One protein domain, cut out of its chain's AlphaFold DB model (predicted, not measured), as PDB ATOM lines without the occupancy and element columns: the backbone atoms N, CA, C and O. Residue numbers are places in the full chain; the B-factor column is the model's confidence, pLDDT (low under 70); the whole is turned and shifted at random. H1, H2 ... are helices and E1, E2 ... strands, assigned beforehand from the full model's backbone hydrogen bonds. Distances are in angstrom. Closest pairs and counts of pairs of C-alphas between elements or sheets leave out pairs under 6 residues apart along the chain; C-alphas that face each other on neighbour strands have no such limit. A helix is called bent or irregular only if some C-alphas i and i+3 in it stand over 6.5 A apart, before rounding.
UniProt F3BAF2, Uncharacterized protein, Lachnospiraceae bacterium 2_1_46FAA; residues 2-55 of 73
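Overview. This is residues 2 to 55 of the 73 residues of an uncharacterized protein of Lachnospiraceae bacterium 2_1_46FAA (UniProt F3BAF2). Picture a long, thin rod with a small head: the hairpin E1 and E2, with residues 30 to 31 paired to E1, makes the head, H3 is near its far end, and H2 and then H1 are strung out from the head towards the other end, joined to it by an extended stretch through residues 25 to 29. None of the three helices H1, H2 and H3 touches another helix. The printed part has 54 residues with three named helices and two named strands, in the order H1, H2, H3, E1, E2; the sheet's order is E1 - E2, antiparallel, and the class is mixed, helices and strands. The whole is extended, with a radius of gyration of the C-alphas of 17.6 A and spans of 53 by 15 by 13 A.

Arrangement. Start at E1, residues 43 to 45, and E2, residues 52 to 54, a hairpin of antiparallel neighbours whose directions stand at 149 degrees. You will find N 44 and O 53 within hydrogen-bond range at 2.8 A, and N 53 and O 44 also at 2.8 A. Residues 30 to 31 make a short antiparallel pairing with residues 44 to 45 of E1. Next look at H3, residues 33 to 36: its closest C-alpha to E1 is that of Thr 33, 4.7 A from that of Ser 43. H2, residues 14 to 24, is apart from H3, E1 and E2. H1, residues 2 to 8, is close to H2 but not clearly touching, with the C-alphas of Tyr 7 and Pro 14 closest at 7.0 A, and their lines are about perpendicular at 89 degrees. H1 is apart from H3, E1 and E2. In H2 every O i to N i+4 pair is within hydrogen-bond range; in H1 1 of 3 is, beside 1 of 4 O i to N i+3 pairs, and H3 is too short for an O i to N i+4 pair.

Along the chain. Find C-alpha 43 at (25.616, 46.788, 21.297), where E1 begins; E2 ends at C-alpha 54, (27.044, 50.921, 20.807). H2, the longest helix, runs 15.2 A from C-alpha 14 at (59.788, 41.016, 26.860), and H1 measures 11.1 A. H1 is neither bent nor irregular, but only just: C-alphas 3 and 6 are 6.3 A apart. H3 measures 5.6 A, E1 7.0 A and E2 7.1 A.

Size, cuts and confidence. The two C-alphas farthest apart are those of Glu 2 and Gly 37, at 53.6 A. The printed part has no cut; the link from H1 to H2 is tight, the other three are short, and residues 8 to 13, of which 8 belongs to H1, stand free. Mean pLDDT of the printed part is 70.3, and it is under 70 at residues 2 to 10, 12, 23, 33 to 41 and 55.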
ATOM      1  N   GLU A   2      69.664  36.829  16.832       50.94
ATOM      2  CA  GLU A   2      69.282  38.173  16.350       50.94
ATOM      3  C   GLU A   2      67.947  38.714  16.881       50.94
ATOM      4  O   GLU A   2      67.715  39.918  16.859       50.94
ATOM      5  N   VAL A   3      67.057  37.843  17.367       54.72
ATOM      6  CA  VAL A   3      65.719  38.261  17.805       54.72
ATOM      7  C   VAL A   3      65.772  39.053  19.115       54.72
ATOM      8  O   VAL A   3      64.961  39.947  19.279       54.72
ATOM      9  N   LEU A   4      66.734  38.786  20.007       53.16
ATOM     10  CA  LEU A   4      66.839  39.432  21.329       53.16
ATOM     11  C   LEU A   4      67.448  40.843  21.275       53.16
ATOM     12  O   LEU A   4      67.016  41.711  22.028       53.16
ATOM     13  N   ALA A   5      68.366  41.099  20.336       54.16
ATOM     14  CA  ALA A   5      69.078  42.375  20.236       54.16
ATOM     15  C   ALA A   5      68.130  43.575  20.029       54.16
ATOM     16  O   ALA A   5      68.335  44.635  20.609       54.16
ATOM     17  N   LYS A   6      67.029  43.386  19.285       54.62
ATOM     18  CA  LYS A   6      66.026  44.441  19.057       54.62
ATOM     19  C   LYS A   6      65.189  44.794  20.291       54.62
ATOM     20  O   LYS A   6      64.591  45.864  20.313       54.62
ATOM     21  N   TYR A   7      65.107  43.915  21.289       53.00
ATOM     22  CA  TYR A   7      64.335  44.174  22.511       53.00
ATOM     23  C   TYR A   7      65.159  45.005  23.502       53.00
ATOM     24  O   TYR A   7      64.626  45.936  24.105       53.00
ATOM     25  N   GLU A   8      66.465  44.744  23.598       54.31
ATOM     26  CA  GLU A   8      67.385  45.446  24.507       54.31
ATOM     27  C   GLU A   8      67.543  46.941  24.170       54.31
ATOM     28  O   GLU A   8      67.669  47.763  25.075       54.31
ATOM     29  N   GLU A   9      67.438  47.324  22.893       60.75
ATOM     30  CA  GLU A   9      67.527  48.729  22.455       60.75
ATOM     31  C   GLU A   9      66.286  49.572  22.809       60.75
ATOM     32  O   GLU A   9      66.360  50.799  22.868       60.75
ATOM     33  N   THR A  10      65.138  48.937  23.070       64.62
ATOM     34  CA  THR A  10      63.884  49.641  23.403       64.62
ATOM     35  C   THR A  10      63.728  49.950  24.890       64.62
ATOM     36  O   THR A  10      62.836  50.712  25.264       64.62
ATOM     37  N   GLY A  11      64.566  49.356  25.750       70.12
ATOM     38  CA  GLY A  11      64.425  49.443  27.208       70.12
ATOM     39  C   GLY A  11      63.140  48.810  27.762       70.12
ATOM     40  O   GLY A  11      62.838  48.994  28.939       70.12
ATOM     41  N   LEU A  12      62.378  48.085  26.935       69.44
ATOM     42  CA  LEU A  12      61.137  47.411  27.312       69.44
ATOM     43  C   LEU A  12      61.418  45.946  27.639       69.44
ATOM     44  O   LEU A  12      62.156  45.260  26.926       69.44
ATOM     45  N   THR A  13      60.800  45.438  28.703       77.69
ATOM     46  CA  THR A  13      60.899  44.012  29.027       77.69
ATOM     47  C   THR A  13      60.138  43.177  27.988       77.69
ATOM     48  O   THR A  13      59.168  43.656  27.390       77.69
ATOM     49  N   PRO A  14      60.526  41.907  27.760       72.50
ATOM     50  CA  PRO A  14      59.788  41.016  26.860       72.50
ATOM     51  C   PRO A  14      58.296  40.912  27.222       72.50
ATOM     52  O   PRO A  14      57.460  40.822  26.326       72.50
ATOM     53  N   GLU A  15      57.953  41.012  28.508       74.62
ATOM     54  CA  GLU A  15      56.569  41.046  28.995       74.62
ATOM     55  C   GLU A  15      55.818  42.309  28.547       74.62
ATOM     56  O   GLU A  15      54.689  42.212  28.072       74.62
ATOM     57  N   GLN A  16      56.450  43.487  28.602       74.12
ATOM     58  CA  GLN A  16      55.851  44.732  28.109       74.12
ATOM     59  C   GLN A  16      55.639  44.705  26.596       74.12
ATOM     60  O   GLN A  16      54.616  45.173  26.101       74.12
ATOM     61  N   VAL A  17      56.582  44.133  25.842       76.25
ATOM     62  CA  VAL A  17      56.412  43.981  24.390       76.25
ATOM     63  C   VAL A  17      55.283  43.003  24.072       76.25
ATOM     64  O   VAL A  17      54.536  43.214  23.115       76.25
ATOM     65  N   GLN A  18      55.118  41.960  24.884       76.19
ATOM     66  CA  GLN A  18      54.007  41.029  24.748       76.19
ATOM     67  C   GLN A  18      52.663  41.702  25.060       76.19
ATOM     68  O   GLN A  18      51.755  41.610  24.239       76.19
ATOM     69  N   GLU A  19      52.567  42.478  26.141       73.38
ATOM     70  CA  GLU A  19      51.369  43.259  26.481       73.38
ATOM     71  C   GLU A  19      51.007  44.271  25.377       73.38
ATOM     72  O   GLU A  19      49.852  44.373  24.954       73.38
ATOM     73  N   LEU A  20      52.006  44.980  24.837       73.81
ATOM     74  CA  LEU A  20      51.825  45.907  23.718       73.81
ATOM     75  C   LEU A  20      51.312  45.197  22.466       73.81
ATOM     76  O   LEU A  20      50.394  45.691  21.808       73.81
ATOM     77  N   LYS A  21      51.874  44.026  22.154       72.06
ATOM     78  CA  LYS A  21      51.438  43.199  21.028       72.06
ATOM     79  C   LYS A  21      50.002  42.719  21.218       72.06
ATOM     80  O   LYS A  21      49.219  42.744  20.272       72.06
ATOM     81  N   GLU A  22      49.632  42.308  22.426       71.69
ATOM     82  CA  GLU A  22      48.265  41.888  22.739       71.69
ATOM     83  C   GLU A  22      47.256  43.041  22.632       71.69
ATOM     84  O   GLU A  22      46.135  42.825  22.158       71.69
ATOM     85  N   ARG A  23      47.660  44.266  22.993       69.25
ATOM     86  CA  ARG A  23      46.843  45.480  22.831       69.25
ATOM     87  C   ARG A  23      46.683  45.915  21.372       69.25
ATOM     88  O   ARG A  23      45.613  46.389  20.993       69.25
ATOM     89  N   ASP A  24      47.728  45.762  20.563       70.50
ATOM     90  CA  ASP A  24      47.699  46.127  19.139       70.50
ATOM     91  C   ASP A  24      46.982  45.078  18.272       70.50
ATOM     92  O   ASP A  24      46.398  45.403  17.239       70.50
ATOM     93  N   THR A  25      46.957  43.817  18.720       78.31
ATOM     94  CA  THR A  25      46.274  42.726  18.012       78.31
ATOM     95  C   THR A  25      44.790  43.052  17.864       78.31
ATOM     96  O   THR A  25      44.054  43.069  18.847       78.31
ATOM     97  N   ALA A  26      44.322  43.294  16.641       77.88
ATOM     98  CA  ALA A  26      42.919  43.607  16.408       77.88
ATOM     99  C   ALA A  26      42.028  42.441  16.880       77.88
ATOM    100  O   ALA A  26      42.216  41.298  16.462       77.88
ATOM    101  N   LYS A  27      41.091  42.711  17.795       81.06
ATOM    102  CA  LYS A  27      40.170  41.697  18.330       81.06
ATOM    103  C   LYS A  27      38.750  42.029  17.908       81.06
ATOM    104  O   LYS A  27      38.320  43.178  18.014       81.06
ATOM    105  N   ARG A  28      38.016  41.007  17.468       81.94
ATOM    106  CA  ARG A  28      36.609  41.159  17.099       81.94
ATOM    107  C   ARG A  28      35.768  41.448  18.347       81.94
ATOM    108  O   ARG A  28      35.898  40.721  19.338       81.94
ATOM    109  N   PRO A  29      34.954  42.515  18.346       80.44
ATOM    110  CA  PRO A  29      34.095  42.822  19.474       80.44
ATOM    111  C   PRO A  29      32.970  41.796  19.626       80.44
ATOM    112  O   PRO A  29      32.474  41.233  18.652       80.44
ATOM    113  N   ILE A  30      32.557  41.554  20.870       82.31
ATOM    114  CA  ILE A  30      31.503  40.587  21.191       82.31
ATOM    115  C   ILE A  30      30.160  41.297  21.058       82.31
ATOM    116  O   ILE A  30      29.904  42.255  21.780       82.31
ATOM    117  N   LYS A  31      29.304  40.840  20.147       77.75
ATOM    118  CA  LYS A  31      27.958  41.390  19.963       77.75
ATOM    119  C   LYS A  31      27.046  40.986  21.127       77.75
ATOM    120  O   LYS A  31      26.781  39.804  21.317       77.75
ATOM    121  N   THR A  32      26.545  41.972  21.863       74.25
ATOM    122  CA  THR A  32      25.592  41.856  22.985       74.25
ATOM    123  C   THR A  32      24.219  42.463  22.652       74.25
ATOM    124  O   THR A  32      23.385  42.729  23.512       74.25
ATOM    125  N   THR A  33      23.931  42.687  21.374       65.06
ATOM    126  CA  THR A  33      22.626  43.201  20.913       65.06
ATOM    127  C   THR A  33      21.465  42.256  21.209       65.06
ATOM    128  O   THR A  33      20.356  42.709  21.476       65.06
ATOM    129  N   ASP A  34      21.715  40.946  21.191       59.50
ATOM    130  CA  ASP A  34      20.671  39.933  21.385       59.50
ATOM    131  C   ASP A  34      20.127  39.925  22.827       59.50
ATOM    132  O   ASP A  34      18.928  39.777  23.048       59.50
ATOM    133  N   GLU A  35      20.985  40.208  23.811       58.22
ATOM    134  CA  GLU A  35      20.634  40.202  25.240       58.22
ATOM    135  C   GLU A  35      19.894  41.469  25.708       58.22
ATOM    136  O   GLU A  35      19.183  41.427  26.710       58.22
ATOM    137  N   THR A  36      20.018  42.593  24.994       55.38
ATOM    138  CA  THR A  36      19.432  43.880  25.424       55.38
ATOM    139  C   THR A  36      18.084  44.202  24.772       55.38
ATOM    140  O   THR A  36      17.373  45.085  25.249       55.38
ATOM    141  N   GLY A  37      17.690  43.501  23.701       55.94
ATOM    142  CA  GLY A  37      16.388  43.689  23.043       55.94
ATOM    143  C   GLY A  37      16.203  45.038  22.326       55.94
ATOM    144  O   GLY A  37      15.109  45.330  21.830       55.94
ATOM    145  N   ILE A  38      17.252  45.865  22.235       58.34
ATOM    146  CA  ILE A  38      17.212  47.181  21.584       58.34
ATOM    147  C   ILE A  38      17.460  46.998  20.083       58.34
ATOM    148  O   ILE A  38      18.586  47.003  19.600       58.34
ATOM    149  N   LYS A  39      16.370  46.858  19.323       58.34
ATOM    150  CA  LYS A  39      16.368  46.564  17.874       58.34
ATOM    151  C   LYS A  39      17.013  47.633  16.978       58.34
ATOM    152  O   LYS A  39      17.182  47.392  15.788       58.34
ATOM    153  N   TYR A  40      17.325  48.809  17.519       61.44
ATOM    154  CA  TYR A  40      17.753  49.972  16.737       61.44
ATOM    155  C   TYR A  40      19.259  50.245  16.799       61.44
ATOM    156  O   TYR A  40      19.754  51.035  15.999       61.44
ATOM    157  N   THR A  41      19.994  49.617  17.722       62.84
ATOM    158  CA  THR A  41      21.431  49.863  17.896       62.84
ATOM    159  C   THR A  41      22.156  48.577  18.253       62.84
ATOM    160  O   THR A  41      21.813  47.934  19.245       62.84
ATOM    161  N   ASP A  42      23.185  48.229  17.485       74.69
ATOM    162  CA  ASP A  42      24.019  47.079  17.810       74.69
ATOM    163  C   ASP A  42      24.931  47.414  19.002       74.69
ATOM    164  O   ASP A  42      25.720  48.357  18.939       74.69
ATOM    165  N   SER A  43      24.767  46.705  20.114       78.31
ATOM    166  CA  SER A  43      25.616  46.788  21.297       78.31
ATOM    167  C   SER A  43      26.740  45.768  21.202       78.31
ATOM    168  O   SER A  43      26.517  44.585  20.944       78.31
ATOM    169  N   TYR A  44      27.947  46.230  21.479       81.19
ATOM    170  CA  TYR A  44      29.164  45.447  21.493       81.19
ATOM    171  C   TYR A  44      29.859  45.547  22.839       81.19
ATOM    172  O   TYR A  44      29.744  46.531  23.570       81.19
ATOM    173  N   ARG A  45      30.652  44.529  23.142       83.62
ATOM    174  CA  ARG A  45      31.508  44.472  24.314       83.62
ATOM    175  C   ARG A  45      32.945  44.222  23.893       83.62
ATOM    176  O   ARG A  45      33.243  43.303  23.128       83.62
ATOM    177  N   CYS A  46      33.853  45.042  24.412       83.50
ATOM    178  CA  CYS A  46      35.279  44.867  24.191       83.50
ATOM    179  C   CYS A  46      35.764  43.595  24.908       83.50
ATOM    180  O   CYS A  46      35.572  43.486  26.121       83.50
ATOM    181  N   PRO A  47      36.437  42.659  24.214       78.94
ATOM    182  CA  PRO A  47      36.938  41.430  24.830       78.94
ATOM    183  C   PRO A  47      38.148  41.657  25.748       78.94
ATOM    184  O   PRO A  47      38.493  40.761  26.507       78.94
ATOM    185  N   ASN A  48      38.807  42.819  25.673       80.69
ATOM    186  CA  ASN A  48      39.962  43.126  26.518       80.69
ATOM    187  C   ASN A  48      39.536  43.769  27.849       80.69
ATOM    188  O   ASN A  48      39.771  43.218  28.916       80.69
ATOM    189  N   CYS A  49      38.844  44.911  27.802       81.94
ATOM    190  CA  CYS A  49      38.452  45.627  29.020       81.94
ATOM    191  C   CYS A  49      37.032  45.321  29.512       81.94
ATOM    192  O   CYS A  49      36.638  45.783  30.578       81.94
ATOM    193  N   GLY A  50      36.222  44.608  28.726       80.00
ATOM    194  CA  GLY A  50      34.819  44.358  29.050       80.00
ATOM    195  C   GLY A  50      33.905  45.580  28.917       80.00
ATOM    196  O   GLY A  50      32.725  45.454  29.245       80.00
ATOM    197  N   GLY A  51      34.418  46.722  28.443       82.19
ATOM    198  CA  GLY A  51      33.648  47.940  28.196       82.19
ATOM    199  C   GLY A  51      32.608  47.729  27.100       82.19
ATOM    200  O   GLY A  51      32.918  47.166  26.047       82.19
ATOM    201  N   ASN A  52      31.374  48.147  27.368       80.12
ATOM    202  CA  ASN A  52      30.280  48.107  26.407       80.12
ATOM    203  C   ASN A  52      30.266  49.388  25.568       80.12
ATOM    204  O   ASN A  52      30.584  50.471  26.050       80.12
ATOM    205  N   PHE A  53      29.930  49.252  24.296       77.50
ATOM    206  CA  PHE A  53      29.811  50.367  23.372       77.50
ATOM    207  C   PHE A  53      28.768  50.041  22.311       77.50
ATOM    208  O   PHE A  53      28.499  48.878  22.025       77.50
ATOM    209  N   THR A  54      28.164  51.069  21.735       74.19
ATOM    210  CA  THR A  54      27.044  50.921  20.807       74.19
ATOM    211  C   THR A  54      27.439  51.450  19.431       74.19
ATOM    212  O   THR A  54      27.994  52.542  19.327       74.19
ATOM    213  N   GLY A  55      27.151  50.681  18.379       66.19
ATOM    214  CA  GLY A  55      27.454  50.996  16.982       66.19
ATOM    215  C   GLY A  55      28.487  50.054  16.349       66.19
ATOM    216  O   GLY A  55      29.600  49.901  16.849       66.19
TER     217      GLY A  55